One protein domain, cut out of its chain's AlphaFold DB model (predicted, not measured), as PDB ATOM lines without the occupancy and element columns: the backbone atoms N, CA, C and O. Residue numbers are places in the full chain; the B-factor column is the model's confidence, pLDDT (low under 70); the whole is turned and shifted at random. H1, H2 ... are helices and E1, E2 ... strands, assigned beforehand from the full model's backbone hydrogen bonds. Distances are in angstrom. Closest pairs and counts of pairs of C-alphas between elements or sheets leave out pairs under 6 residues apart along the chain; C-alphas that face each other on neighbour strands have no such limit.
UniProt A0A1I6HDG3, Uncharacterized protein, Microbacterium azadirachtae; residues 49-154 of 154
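What this domain is: This is residues 49 to 154 of the 154 residues of an uncharacterized protein of Microbacterium azadirachtae (UniProt A0A1I6HDG3). A long two-stranded ribbon, the hairpin of E1 and E2, makes a narrow sheet with the short E5 at its other edge, and H1 and H2 are over one face of it, toward opposite ends of E1. H3 packs on H2, and the chain then turns back along the length of the domain to a small separate hairpin, E3 and E4, beyond the end of E2, before E5 joins the sheet. The printed part has 106 residues, with three named helices and five named strands in the order E1 E2 H1 H2 H3 E3 E4 E5; the class is mixed, helices and strands, and both sheets are antiparallel, the larger in the order E1 E2 E5. It is only just compact, close to loose, with a radius of gyration of the C-alphas of 15.2 A, and elongated, spanning 48 by 29 by 22 A.

How they stand to each other: In the sheet, the inner strand E2, residues 64 to 74, has E1, residues 49 to 58, and E5, residues 140 to 143, as edge strands. E1 and E2 form a hairpin at 164 degrees, with N 53 and O 69 within hydrogen-bond range at 2.8 A. E2 and E5 are antiparallel at 153 degrees, with N 70 and O 142 at 2.9 A. The sheet and its helices make two layers, helices on one face of a sheet: H1, residues 81 to 89, and H2, residues 95 to 105, are on the same face. H1 has a height over the sheet of 7.1 A, lies only just over E1, with 3 of its 9 C-alphas falling on it, and runs along the strands at 12 degrees to E1 on the local plane; the closest C-alphas of the two are those of Asn 50 and Ala 84, 5.7 A. H2, at a height of 8.7 A, lies over E1 and stands up from the sheet at 51 degrees; its closest pair with E1 is the C-alphas of Tyr 57 and Gln 97, 4.5 A. H1 and H2 are apart. H3, residues 113 to 121, is not on the sheet but touches H2, opposite ways at a steep tilt of 54 degrees, the C-alphas of Ala 103 and Thr 113 being closest at 5.2 A. E3, residues 129 to 131, and E4, residues 134 to 136, form a hairpin, with N 131 and O 134 at 2.8 A; both are apart from E1 and E2. In H1, H2 and H3 every O i to N i+4 pair is within hydrogen-bond range.

Where its parts are: E1 begins at C-alpha 49, (146.342, 203.183, 138.624), and is 27.7 A long; E2 is 33.5 A long and ends at C-alpha 74, (151.618, 209.542, 141.881). H1 measures 11.9 A, H2 15.7 A and H3 12.2 A. E3 and E4 measure 6.2 A and 6.3 A, and E5, 10.5 A long, ends at C-alpha 143, (149.808, 199.743, 127.588).

The domain as a whole: The two C-alphas farthest apart, those of Gly 62 and Asp 132, are 50.3 A apart. The printed part has no cut and no long link, and ends at residue 154, the chain's last. The mean pLDDT of the printed part is 87.2; residues 107 to 112 and 130 to 137 are under 70.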
ATOM      1  N   THR A  49     147.171 203.264 139.833       92.81
ATOM      2  CA  THR A  49     146.342 203.183 138.624       92.81
ATOM      3  C   THR A  49     144.928 203.639 138.949       92.81
ATOM      4  O   THR A  49     144.260 203.062 139.804       92.81
ATOM      5  N   ASN A  50     144.479 204.698 138.280       93.94
ATOM      6  CA  ASN A  50     143.181 205.322 138.517       93.94
ATOM      7  C   ASN A  50     142.166 204.975 137.430       93.94
ATOM      8  O   ASN A  50     140.969 204.906 137.708       93.94
ATOM      9  N   VAL A  51     142.632 204.799 136.192       96.25
ATOM     10  CA  VAL A  51     141.777 204.566 135.026       96.25
ATOM     11  C   VAL A  51     142.363 203.450 134.175       96.25
ATOM     12  O   VAL A  51     143.552 203.475 133.870       96.25
ATOM     13  N   THR A  52     141.520 202.506 133.767       95.94
ATOM     14  CA  THR A  52     141.874 201.447 132.816       95.94
ATOM     15  C   THR A  52     140.955 201.563 131.610       95.94
ATOM     16  O   THR A  52     139.738 201.456 131.741       95.94
ATOM     17  N   LEU A  53     141.531 201.788 130.433       95.62
ATOM     18  CA  LEU A  53     140.798 201.952 129.182       95.62
ATOM     19  C   LEU A  53     141.061 200.772 128.260       95.62
ATOM     20  O   LEU A  53     142.203 200.556 127.863       95.62
ATOM     21  N   SER A  54     140.013 200.052 127.873       95.62
ATOM     22  CA  SER A  54     140.088 199.023 126.834       95.62
ATOM     23  C   SER A  54     139.551 199.571 125.516       95.62
ATOM     24  O   SER A  54     138.451 200.122 125.460       95.62
ATOM     25  N   LEU A  55     140.338 199.418 124.457       96.56
ATOM     26  CA  LEU A  55     140.028 199.877 123.110       96.56
ATOM     27  C   LEU A  55     140.073 198.689 122.154       96.56
ATOM     28  O   LEU A  55     140.914 197.800 122.300       96.56
ATOM     29  N   SER A  56     139.185 198.691 121.166       96.31
ATOM     30  CA  SER A  56     139.215 197.736 120.065       96.31
ATOM     31  C   SER A  56     138.709 198.356 118.767       96.31
ATOM     32  O   SER A  56     137.981 199.354 118.772       96.31
ATOM     33  N   TYR A  57     139.127 197.776 117.648       96.00
ATOM     34  CA  TYR A  57     138.672 198.137 116.311       96.00
ATOM     35  C   TYR A  57     138.766 196.934 115.372       96.00
ATOM     36  O   TYR A  57     139.469 195.966 115.668       96.00
ATOM     37  N   VAL A  58     138.062 197.001 114.244       96.81
ATOM     38  CA  VAL A  58     138.195 196.039 113.146       96.81
ATOM     39  C   VAL A  58     139.032 196.682 112.048       96.81
ATOM     40  O   VAL A  58     138.705 197.781 111.588       96.81
ATOM     41  N   GLY A  59     140.135 196.028 111.688       93.56
ATOM     42  CA  GLY A  59     141.027 196.459 110.619       93.56
ATOM     43  C   GLY A  59     140.439 196.206 109.232       93.56
ATOM     44  O   GLY A  59     139.460 195.477 109.070       93.56
ATOM     45  N   ASP A  60     141.068 196.786 108.211       92.31
ATOM     46  CA  ASP A  60     140.680 196.591 106.806       92.31
ATOM     47  C   ASP A  60     140.846 195.123 106.343       92.31
ATOM     48  O   ASP A  60     140.234 194.697 105.364       92.31
ATOM     49  N   ASP A  61     141.637 194.330 107.070       93.62
ATOM     50  CA  ASP A  61     141.809 192.883 106.896       93.62
ATOM     51  C   ASP A  61     140.691 192.042 107.551       93.62
ATOM     52  O   ASP A  61     140.688 190.812 107.457       93.62
ATOM     53  N   GLY A  62     139.733 192.694 108.216       95.25
ATOM     54  CA  GLY A  62     138.634 192.061 108.936       95.25
ATOM     55  C   GLY A  62     139.018 191.485 110.302       95.25
ATOM     56  O   GLY A  62     138.148 190.920 110.972       95.25
ATOM     57  N   GLN A  63     140.272 191.619 110.751       97.06
ATOM     58  CA  GLN A  63     140.678 191.185 112.087       97.06
ATOM     59  C   GLN A  63     140.320 192.223 113.148       97.06
ATOM     60  O   GLN A  63     140.286 193.427 112.900       97.06
ATOM     61  N   THR A  64     140.032 191.747 114.362       96.94
ATOM     62  CA  THR A  64     139.809 192.624 115.516       96.94
ATOM     63  C   THR A  64     141.113 192.821 116.271       96.94
ATOM     64  O   THR A  64     141.707 191.858 116.754       96.94
ATOM     65  N   TYR A  65     141.507 194.077 116.434       95.25
ATOM     66  CA  TYR A  65     142.655 194.488 117.230       95.25
ATOM     67  C   TYR A  65     142.175 195.096 118.538       95.25
ATOM     68  O   TYR A  65     141.132 195.753 118.583       95.25
ATOM     69  N   SER A  66     142.913 194.864 119.622       95.69
ATOM     70  CA  SER A  66     142.531 195.383 120.936       95.69
ATOM     71  C   SER A  66     143.735 195.662 121.816       95.69
ATOM     72  O   SER A  66     144.776 195.028 121.685       95.69
ATOM     73  N   CYS A  67     143.595 196.621 122.719       94.25
ATOM     74  CA  CYS A  67     144.633 197.040 123.648       94.25
ATOM     75  C   CYS A  67     143.976 197.582 124.913       94.25
ATOM     76  O   CYS A  67     142.821 198.011 124.912       94.25
ATOM     77  N   THR A  68     144.711 197.541 126.020       95.88
ATOM     78  CA  THR A  68     144.260 198.116 127.287       95.88
ATOM     79  C   THR A  68     145.343 199.022 127.842       95.88
ATOM     80  O   THR A  68     146.492 198.602 127.943       95.88
ATOM     81  N   TYR A  69     144.976 200.243 128.215       94.50
ATOM     82  CA  TYR A  69     145.871 201.230 128.804       94.50
ATOM     83  C   TYR A  69     145.497 201.494 130.252       94.50
ATOM     84  O   TYR A  69     144.344 201.793 130.557       94.50
ATOM     85  N   ASP A  70     146.491 201.436 131.125       95.12
ATOM     86  CA  ASP A  70     146.385 201.912 132.494       95.12
ATOM     87  C   ASP A  70     146.928 203.338 132.577       95.12
ATOM     88  O   ASP A  70     148.000 203.646 132.052       95.12
ATOM     89  N   TYR A  71     146.177 204.193 133.259       93.38
ATOM     90  CA  TYR A  71     146.547 205.561 133.570       93.38
ATOM     91  C   TYR A  71     146.692 205.711 135.073       93.38
ATOM     92  O   TYR A  71     145.756 205.448 135.838       93.38
ATOM     93  N   SER A  72     147.867 206.166 135.483       91.75
ATOM     94  CA  SER A  72     148.254 206.239 136.881       91.75
ATOM     95  C   SER A  72     148.733 207.638 137.240       91.75
ATOM     96  O   SER A  72     149.333 208.346 136.427       91.75
ATOM     97  N   THR A  73     148.491 208.016 138.489       90.12
ATOM     98  CA  THR A  73     149.000 209.254 139.092       90.12
ATOM     99  C   THR A  73     149.863 208.923 140.305       90.12
ATOM    100  O   THR A  73     149.699 207.846 140.889       90.12
ATOM    101  N   PRO A  74     150.821 209.782 140.688       87.69
ATOM    102  CA  PRO A  74     151.618 209.542 141.881       87.69
ATOM    103  C   PRO A  74     150.750 209.529 143.136       87.69
ATOM    104  O   PRO A  74     149.797 210.295 143.261       87.69
ATOM    105  N   ASN A  75     151.148 208.746 144.131       86.19
ATOM    106  CA  ASN A  75     150.442 208.670 145.411       86.19
ATOM    107  C   ASN A  75     150.450 210.009 146.173       86.19
ATOM    108  O   ASN A  75     149.529 210.293 146.932       86.19
ATOM    109  N   SER A  76     151.467 210.848 145.954       84.62
ATOM    110  CA  SER A  76     151.554 212.208 146.505       84.62
ATOM    111  C   SER A  76     150.645 213.219 145.797       84.62
ATOM    112  O   SER A  76     150.467 214.329 146.291       84.62
ATOM    113  N   ALA A  77     150.102 212.856 144.638       85.62
ATOM    114  CA  ALA A  77     149.412 213.738 143.707       85.62
ATOM    115  C   ALA A  77     148.264 212.999 142.983       85.62
ATOM    116  O   ALA A  77     148.272 212.902 141.754       85.62
ATOM    117  N   PRO A  78     147.286 212.438 143.720       87.19
ATOM    118  CA  PRO A  78     146.321 211.516 143.140       87.19
ATOM    119  C   PRO A  78     145.327 212.211 142.201       87.19
ATOM    120  O   PRO A  78     144.897 213.345 142.432       87.19
ATOM    121  N   MET A  79     144.882 211.480 141.177       90.69
ATOM    122  CA  MET A  79     143.747 211.872 140.343       90.69
ATOM    123  C   MET A  79     142.484 212.069 141.203       90.69
ATOM    124  O   MET A  79     142.153 211.191 142.007       90.69
ATOM    125  N   PRO A  80     141.717 213.158 141.011       91.94
ATOM    126  CA  PRO A  80     140.443 213.329 141.690       91.94
ATOM    127  C   PRO A  80     139.491 212.164 141.382       91.94
ATOM    128  O   PRO A  80     139.310 211.826 140.207       91.94
ATOM    129  N   PRO A  81     138.796 211.599 142.388       93.06
ATOM    130  CA  PRO A  81     137.893 210.466 142.183       93.06
ATOM    131  C   PRO A  81     136.805 210.722 141.136       93.06
ATOM    132  O   PRO A  81     136.413 209.810 140.415       93.06
ATOM    133  N   ALA A  82     136.335 211.967 141.015       93.69
ATOM    134  CA  ALA A  82     135.345 212.348 140.010       93.69
ATOM    135  C   ALA A  82     135.878 212.218 138.572       93.69
ATOM    136  O   ALA A  82     135.143 211.753 137.704       93.69
ATOM    137  N   VAL A  83     137.148 212.574 138.334       93.56
ATOM    138  CA  VAL A  83     137.804 212.435 137.023       93.56
ATOM    139  C   VAL A  83     138.012 210.958 136.704       93.56
ATOM    140  O   VAL A  83     137.630 210.507 135.626       93.56
ATOM    141  N   ALA A  84     138.542 210.189 137.660       94.75
ATOM    142  CA  ALA A  84     138.748 208.753 137.487       94.75
ATOM    143  C   ALA A  84     137.430 208.028 137.176       94.75
ATOM    144  O   ALA A  84     137.351 207.249 136.229       94.75
ATOM    145  N   ARG A  85     136.369 208.331 137.933       96.06
ATOM    146  CA  ARG A  85     135.032 207.778 137.707       96.06
ATOM    147  C   ARG A  85     134.505 208.138 136.321       96.06
ATOM    148  O   ARG A  85     134.120 207.246 135.579       96.06
ATOM    149  N   GLN A  86     134.556 209.419 135.951       95.69
ATOM    150  CA  GLN A  86     134.097 209.877 134.639       95.69
ATOM    151  C   GLN A  86     134.802 209.145 133.492       95.69
ATOM    152  O   GLN A  86     134.162 208.787 132.508       95.69
ATOM    153  N   MET A  87     136.114 208.935 133.603       95.81
ATOM    154  CA  MET A  87     136.890 208.280 132.554       95.81
ATOM    155  C   MET A  87     136.653 206.767 132.500       95.81
ATOM    156  O   MET A  87     136.561 206.231 131.400       95.81
ATOM    157  N   ASN A  88     136.504 206.089 133.642       96.19
ATOM    158  CA  ASN A  88     136.201 204.652 133.688       96.19
ATOM    159  C   ASN A  88     134.760 204.324 133.255       96.19
ATOM    160  O   ASN A  88     134.528 203.278 132.660       96.19
ATOM    161  N   GLU A  89     133.793 205.198 133.544       95.94
ATOM    162  CA  GLU A  89     132.377 204.993 133.190       95.94
ATOM    163  C   GLU A  89     132.039 205.444 131.760       95.94
ATOM    164  O   GLU A  89     130.960 205.144 131.247       95.94
ATOM    165  N   ARG A  90     132.940 206.182 131.102       95.38
ATOM    166  CA  ARG A  90     132.755 206.608 129.712       95.38
ATOM    167  C   ARG A  90     132.707 205.390 128.786       95.38
ATOM    168  O   ARG A  90     133.510 204.472 128.901       95.38
ATOM    169  N   ASP A  91     131.808 205.426 127.804       94.75
ATOM    170  CA  ASP A  91     131.779 204.428 126.736       94.75
ATOM    171  C   ASP A  91     132.938 204.649 125.744       94.75
ATOM    172  O   ASP A  91     132.988 205.651 125.022       94.75
ATOM    173  N   TRP A  92     133.866 203.691 125.714       94.69
ATOM    174  CA  TRP A  92     135.035 203.673 124.829       94.69
ATOM    175  C   TRP A  92     134.873 202.756 123.613       94.69
ATOM    176  O   TRP A  92     135.744 202.752 122.743       94.69
ATOM    177  N   SER A  93     133.755 202.028 123.500       90.50
ATOM    178  CA  SER A  93     133.553 200.966 122.501       90.50
ATOM    179  C   SER A  93     133.733 201.431 121.052       90.50
ATOM    180  O   SER A  93     134.232 200.692 120.212       90.50
ATOM    181  N   ARG A  94     133.375 202.685 120.749       94.44
ATOM    182  CA  ARG A  94     133.531 203.286 119.410       94.44
ATOM    183  C   ARG A  94     134.813 204.090 119.240       94.44
ATOM    184  O   ARG A  94     135.087 204.601 118.155       94.44
ATOM    185  N   THR A  95     135.558 204.312 120.314       96.25
ATOM    186  CA  THR A  95     136.739 205.176 120.277       96.25
ATOM    187  C   THR A  95     137.878 204.502 119.532       96.25
ATOM    188  O   THR A  95     138.470 205.154 118.680       96.25
ATOM    189  N   GLY A  96     138.090 203.198 119.733       95.31
ATOM    190  CA  GLY A  96     139.117 202.456 119.001       95.31
ATOM    191  C   GLY A  96     138.925 202.516 117.481       95.31
ATOM    192  O   GLY A  96     139.868 202.857 116.773       95.31
ATOM    193  N   GLN A  97     137.702 202.307 116.971       96.50
ATOM    194  CA  GLN A  97     137.445 202.414 115.524       96.50
ATOM    195  C   GLN A  97     137.710 203.828 114.988       96.50
ATOM    196  O   GLN A  97     138.322 203.986 113.937       96.50
ATOM    197  N   ARG A  98     137.284 204.874 115.708       95.56
ATOM    198  CA  ARG A  98     137.533 206.267 115.292       95.56
ATOM    199  C   ARG A  98     139.022 206.599 115.271       95.56
ATOM    200  O   ARG A  98     139.480 207.246 114.335       95.56
ATOM    201  N   MET A  99     139.756 206.136 116.278       94.31
ATOM    202  CA  MET A  99     141.206 206.281 116.343       94.31
ATOM    203  C   MET A  99     141.895 205.563 115.185       94.31
ATOM    204  O   MET A  99     142.790 206.143 114.589       94.31
ATOM    205  N   TYR A 100     141.460 204.350 114.832       93.06
ATOM    206  CA  TYR A 100     141.994 203.607 113.690       93.06
ATOM    207  C   TYR A 100     141.795 204.357 112.365       93.06
ATOM    208  O   TYR A 100     142.759 204.585 111.633       93.06
ATOM    209  N   GLU A 101     140.573 204.815 112.079       92.44
ATOM    210  CA  GLU A 101     140.279 205.586 110.861       92.44
ATOM    211  C   GLU A 101     141.077 206.898 110.794       92.44
ATOM    212  O   GLU A 101     141.617 207.270 109.747       92.44
ATOM    213  N   TRP A 102     141.210 207.588 111.926       92.25
ATOM    214  CA  TRP A 102     142.041 208.783 112.021       92.25
ATOM    215  C   TRP A 102     143.524 208.453 111.803       92.25
ATOM    216  O   TRP A 102     144.179 209.078 110.972       92.25
ATOM    217  N   ALA A 103     144.047 207.419 112.460       89.81
ATOM    218  CA  ALA A 103     145.446 207.011 112.355       89.81
ATOM    219  C   ALA A 103     145.830 206.632 110.916       89.81
ATOM    220  O   ALA A 103     146.907 207.015 110.453       89.81
ATOM    221  N   LYS A 104     144.938 205.963 110.166       86.38
ATOM    222  CA  LYS A 104     145.139 205.648 108.738       86.38
ATOM    223  C   LYS A 104     145.375 206.896 107.887       86.38
ATOM    224  O   LYS A 104     146.247 206.889 107.023       86.38
ATOM    225  N   THR A 105     144.622 207.964 108.141       82.69
ATOM    226  CA  THR A 105     144.701 209.219 107.369       82.69
ATOM    227  C   THR A 105     145.866 210.124 107.786       82.69
ATOM    228  O   THR A 105     146.213 211.040 107.047       82.69
ATOM    229  N   HIS A 106     146.516 209.836 108.921       81.25
ATOM    230  CA  HIS A 106     147.614 210.627 109.494       81.25
ATOM    231  C   HIS A 106     148.973 209.894 109.480       81.25
ATOM    232  O   HIS A 106     149.929 210.358 110.098       81.25
ATOM    233  N   ARG A 107     149.104 208.789 108.726       67.62
ATOM    234  CA  ARG A 107     150.336 207.976 108.535       67.62
ATOM    235  C   ARG A 107     151.514 208.683 107.828       67.62
ATOM    236  O   ARG A 107     152.418 208.025 107.329       67.62
ATOM    237  N   ALA A 108     151.543 210.013 107.774       52.94
ATOM    238  CA  ALA A 108     152.484 210.765 106.941       52.94
ATOM    239  C   ALA A 108     153.928 210.878 107.488       52.94
ATOM    240  O   ALA A 108     154.781 211.420 106.790       52.94
ATOM    241  N   ALA A 109     154.243 210.373 108.684       49.47
ATOM    242  CA  ALA A 109     155.611 210.358 109.209       49.47
ATOM    243  C   ALA A 109     155.890 209.047 109.956       49.47
ATOM    244  O   ALA A 109     155.048 208.586 110.722       49.47
ATOM    245  N   GLU A 110     157.059 208.448 109.722       51.81
ATOM    246  CA  GLU A 110     157.542 207.253 110.424       51.81
ATOM    247  C   GLU A 110     157.446 207.448 111.952       51.81
ATOM    248  O   GLU A 110     158.186 208.233 112.543       51.81
ATOM    249  N   GLY A 111     156.493 206.765 112.592       57.81
ATOM    250  CA  GLY A 111     156.196 206.880 114.021       57.81
ATOM    251  C   GLY A 111     154.809 206.322 114.358       57.81
ATOM    252  O   GLY A 111     153.943 206.253 113.488       57.81
ATOM    253  N   SER A 112     154.598 205.871 115.603       63.81
ATOM    254  CA  SER A 112     153.327 205.257 116.033       63.81
ATOM    255  C   SER A 112     152.162 206.249 115.912       63.81
ATOM    256  O   SER A 112     151.982 207.142 116.742       63.81
ATOM    257  N   THR A 113     151.343 206.081 114.871       79.94
ATOM    258  CA  THR A 113     150.109 206.853 114.654       79.94
ATOM    259  C   THR A 113     149.033 206.535 115.684       79.94
ATOM    260  O   THR A 113     148.147 207.358 115.913       79.94
ATOM    261  N   TRP A 114     149.127 205.381 116.352       87.44
ATOM    262  CA  TRP A 114     148.238 205.027 117.452       87.44
ATOM    263  C   TRP A 114     148.463 205.916 118.676       87.44
ATOM    264  O   TRP A 114     147.496 206.421 119.239       87.44
ATOM    265  N   GLY A 115     149.723 206.177 119.046       86.44
ATOM    266  CA  GLY A 115     150.053 207.105 120.133       86.44
ATOM    267  C   GLY A 115     149.503 208.513 119.888       86.44
ATOM    268  O   GLY A 115     148.895 209.104 120.775       86.44
ATOM    269  N   LEU A 116     149.597 209.008 118.651       87.50
ATOM    270  CA  LEU A 116     148.999 210.295 118.273       87.50
ATOM    271  C   LEU A 116     147.465 210.273 118.345       87.50
ATOM    272  O   LEU A 116     146.845 211.240 118.784       87.50
ATOM    273  N   ALA A 117     146.839 209.162 117.952       91.00
ATOM    274  CA  ALA A 117     145.397 208.999 118.089       91.00
ATOM    275  C   ALA A 117     144.970 208.961 119.568       91.00
ATOM    276  O   ALA A 117     143.907 209.470 119.919       91.00
ATOM    277  N   MET A 118     145.792 208.395 120.454       91.31
ATOM    278  CA  MET A 118     145.538 208.424 121.896       91.31
ATOM    279  C   MET A 118     145.518 209.864 122.418       91.31
ATOM    280  O   MET A 118     144.565 210.232 123.103       91.31
ATOM    281  N   ASP A 119     146.487 210.697 122.030       88.81
ATOM    282  CA  ASP A 119     146.538 212.112 122.429       88.81
ATOM    283  C   ASP A 119     145.329 212.917 121.909       88.81
ATOM    284  O   ASP A 119     144.809 213.812 122.589       88.81
ATOM    285  N   GLU A 120     144.840 212.583 120.713       90.69
ATOM    286  CA  GLU A 120     143.694 213.269 120.118       90.69
ATOM    287  C   GLU A 120     142.364 212.863 120.768       90.69
ATOM    288  O   GLU A 120     141.555 213.722 121.133       90.69
ATOM    289  N   PHE A 121     142.127 211.560 120.941       94.06
ATOM    290  CA  PHE A 121     140.816 211.032 121.327       94.06
ATOM    291  C   PHE A 121     140.675 210.740 122.825       94.06
ATOM    292  O   PHE A 121     139.562 210.803 123.361       94.06
ATOM    293  N   VAL A 122     141.767 210.438 123.528       94.19
ATOM    294  CA  VAL A 122     141.759 210.111 124.959       94.19
ATOM    295  C   VAL A 122     142.177 211.331 125.772       94.19
ATOM    296  O   VAL A 122     143.261 211.418 126.341       94.19
ATOM    297  N   ARG A 123     141.263 212.301 125.862       92.06
ATOM    298  CA  ARG A 123     141.473 213.515 126.657       92.06
ATOM    299  C   ARG A 123     140.840 213.397 128.031       92.06
ATOM    300  O   ARG A 123     139.628 213.195 128.153       92.06
ATOM    301  N   PHE A 124     141.665 213.570 129.056       90.94
ATOM    302  CA  PHE A 124     141.194 213.691 130.425       90.94
ATOM    303  C   PHE A 124     140.703 215.126 130.694       90.94
ATOM    304  O   PHE A 124     141.306 216.082 130.201       90.94
ATOM    305  N   PRO A 125     139.634 215.305 131.490       88.81
ATOM    306  CA  PRO A 125     139.298 216.605 132.066       88.81
ATOM    307  C   PRO A 125     140.504 217.194 132.808       88.81
ATOM    308  O   PRO A 125     141.252 216.428 133.408       88.81
ATOM    309  N   PRO A 126     140.700 218.520 132.839       83.44
ATOM    310  CA  PRO A 126     141.807 219.107 133.589       83.44
ATOM    311  C   PRO A 126     141.587 218.993 135.114       83.44
ATOM    312  O   PRO A 126     140.531 219.366 135.622       83.44
ATOM    313  N   TRP A 127     142.604 218.550 135.868       84.94
ATOM    314  CA  TRP A 127     142.710 218.689 137.338       84.94
ATOM    315  C   TRP A 127     144.102 219.135 137.824       84.94
ATOM    316  O   TRP A 127     145.103 218.488 137.558       84.94
ATOM    317  N   GLN A 128     144.242 220.215 138.574       78.31
ATOM    318  CA  GLN A 128     145.591 220.658 138.951       78.31
ATOM    319  C   GLN A 128     146.149 219.900 140.162       78.31
ATOM    320  O   GLN A 128     145.435 219.679 141.140       78.31
ATOM    321  N   VAL A 129     147.443 219.577 140.119       73.12
ATOM    322  CA  VAL A 129     148.240 219.197 141.289       73.12
ATOM    323  C   VAL A 129     149.180 220.355 141.605       73.12
ATOM    324  O   VAL A 129     149.868 220.845 140.713       73.12
ATOM    325  N   LYS A 130     149.224 220.793 142.868       69.12
ATOM    326  CA  LYS A 130     150.250 221.739 143.322       69.12
ATOM    327  C   LYS A 130     151.593 221.023 143.438       69.12
ATOM    328  O   LYS A 130     151.720 220.100 144.237       69.12
ATOM    329  N   THR A 131     152.579 221.477 142.678       67.06
ATOM    330  CA  THR A 131     153.983 221.079 142.788       67.06
ATOM    331  C   THR A 131     154.824 222.271 143.247       67.06
ATOM    332  O   THR A 131     154.377 223.420 143.205       67.06
ATOM    333  N   ASP A 132     156.070 222.013 143.647       65.50
ATOM    334  CA  ASP A 132     157.028 223.066 144.020       65.50
ATOM    335  C   ASP A 132     157.359 224.014 142.846       65.50
ATOM    336  O   ASP A 132     157.838 225.127 143.053       65.50
ATOM    337  N   THR A 133     157.089 223.586 141.606       63.16
ATOM    338  CA  THR A 133     157.366 224.325 140.364       63.16
ATOM    339  C   THR A 133     156.126 224.949 139.714       63.16
ATOM    340  O   THR A 133     156.271 225.674 138.730       63.16
ATOM    341  N   GLY A 134     154.913 224.705 140.231       62.16
ATOM    342  CA  GLY A 134     153.662 225.244 139.683       62.16
ATOM    343  C   GLY A 134     152.455 224.311 139.836       62.16
ATOM    344  O   GLY A 134     152.464 223.384 140.636       62.16
ATOM    345  N   SER A 135     151.385 224.564 139.079       61.31
ATOM    346  CA  SER A 135     150.237 223.652 138.988       61.31
ATOM    347  C   SER A 135     150.311 222.846 137.693       61.31
ATOM    348  O   SER A 135     150.127 223.422 136.622       61.31
ATOM    349  N   THR A 136     150.508 221.529 137.780       67.19
ATOM    350  CA  THR A 136     150.600 220.644 136.602       67.19
ATOM    351  C   THR A 136     149.727 219.400 136.779       67.19
ATOM    352  O   THR A 136     149.454 218.975 137.900       67.19
ATOM    353  N   HIS A 137     149.263 218.819 135.671       68.25
ATOM    354  CA  HIS A 137     148.672 217.480 135.651       68.25
ATOM    355  C   HIS A 137     149.806 216.453 135.607       68.25
ATOM    356  O   HIS A 137     150.544 216.416 134.625       68.25
ATOM    357  N   GLU A 138     149.954 215.615 136.631       77.00
ATOM    358  CA  GLU A 138     150.846 214.459 136.530       77.00
ATOM    359  C   GLU A 138     150.017 213.229 136.174       77.00
ATOM    360  O   GLU A 138     149.235 212.739 136.985       77.00
ATOM    361  N   LEU A 139     150.158 212.767 134.934       87.31
ATOM    362  CA  LEU A 139     149.471 211.600 134.404       87.31
ATOM    363  C   LEU A 139     150.482 210.759 133.643       87.31
ATOM    364  O   LEU A 139     151.215 211.265 132.795       87.31
ATOM    365  N   TRP A 140     150.502 209.470 133.933       88.12
ATOM    366  CA  TRP A 140     151.338 208.527 133.218       88.12
ATOM    367  C   TRP A 140     150.480 207.403 132.651       88.12
ATOM    368  O   TRP A 140     149.556 206.937 133.313       88.12
ATOM    369  N   SER A 141     150.786 206.986 131.425       89.25
ATOM    370  CA  SER A 141     150.082 205.925 130.713       89.25
ATOM    371  C   SER A 141     151.007 204.740 130.435       89.25
ATOM    372  O   SER A 141     152.208 204.895 130.187       89.25
ATOM    373  N   ARG A 142     150.441 203.533 130.472       90.19
ATOM    374  CA  ARG A 142     151.103 202.291 130.061       90.19
ATOM    375  C   ARG A 142     150.111 201.379 129.367       90.19
ATOM    376  O   ARG A 142     149.044 201.096 129.903       90.19
ATOM    377  N   GLU A 143     150.508 200.858 128.216       91.44
ATOM    378  CA  GLU A 143     149.808 199.743 127.588       91.44
ATOM    379  C   GLU A 143     150.078 198.440 128.349       91.44
ATOM    380  O   GLU A 143     151.221 198.134 128.707       91.44
ATOM    381  N   ARG A 144     149.028 197.659 128.606       91.75
ATOM    382  CA  ARG A 144     149.158 196.321 129.181       91.75
ATOM    383  C   ARG A 144     149.773 195.354 128.163       91.75
ATOM    384  O   ARG A 144     149.485 195.456 126.972       91.75
ATOM    385  N   PRO A 145     150.566 194.366 128.616       91.06
ATOM    386  CA  PRO A 145     151.090 193.330 127.733       91.06
ATOM    387  C   PRO A 145     149.979 192.609 126.960       91.06
ATOM    388  O   PRO A 145     148.933 192.294 127.527       91.06
ATOM    389  N   GLY A 146     150.239 192.304 125.686       90.12
ATOM    390  CA  GLY A 146     149.314 191.567 124.818       90.12
ATOM    391  C   GLY A 146     148.341 192.433 124.012       90.12
ATOM    392  O   GLY A 146     147.471 191.873 123.350       90.12
ATOM    393  N   GLY A 147     148.471 193.763 124.051       90.06
ATOM    394  CA  GLY A 147     147.763 194.648 123.128       90.06
ATOM    395  C   GLY A 147     148.292 194.540 121.693       90.06
ATOM    396  O   GLY A 147     149.486 194.348 121.478       90.06
ATOM    397  N   THR A 148     147.384 194.635 120.721       92.69
ATOM    398  CA  THR A 148     147.653 194.496 119.278       92.69
ATOM    399  C   THR A 148     147.190 195.709 118.469       92.69
ATOM    400  O   THR A 148     147.221 195.692 117.244       92.69
ATOM    401  N   CYS A 149     146.752 196.793 119.123       90.69
ATOM    402  CA  CYS A 149     146.204 197.967 118.434       90.69
ATOM    403  C   CYS A 149     147.173 198.608 117.429       90.69
ATOM    404  O   CYS A 149     146.721 199.154 116.426       90.69
ATOM    405  N   GLU A 150     148.484 198.540 117.661       89.19
ATOM    406  CA  GLU A 150     149.473 199.040 116.700       89.19
ATOM    407  C   GLU A 150     149.710 198.087 115.520       89.19
ATOM    408  O   GLU A 150     150.141 198.528 114.458       89.19
ATOM    409  N   ASP A 151     149.424 196.792 115.672       89.19
ATOM    410  CA  ASP A 151     149.735 195.788 114.651       89.19
ATOM    411  C   ASP A 151     148.848 195.943 113.413       89.19
ATOM    412  O   ASP A 151     149.346 195.851 112.295       89.19
ATOM    413  N   GLY A 152     147.564 196.270 113.596       83.38
ATOM    414  CA  GLY A 152     146.641 196.578 112.493       83.38
ATOM    415  C   GLY A 152     146.935 197.906 111.784       83.38
ATOM    416  O   GLY A 152     146.314 198.226 110.770       83.38
ATOM    417  N   LEU A 153     147.889 198.685 112.309       82.62
ATOM    418  CA  LEU A 153     148.414 199.905 111.700       82.62
ATOM    419  C   LEU A 153     149.774 199.703 111.019       82.62
ATOM    420  O   LEU A 153     150.370 200.690 110.565       82.62
ATOM    421  N   ARG A 154     150.245 198.467 110.861       76.81
ATOM    422  CA  ARG A 154     151.389 198.154 109.995       76.81
ATOM    423  C   ARG A 154     150.976 197.801 108.570       76.81
ATOM    424  O   ARG A 154     149.756 197.732 108.303       76.81
TER     425      ARG A 154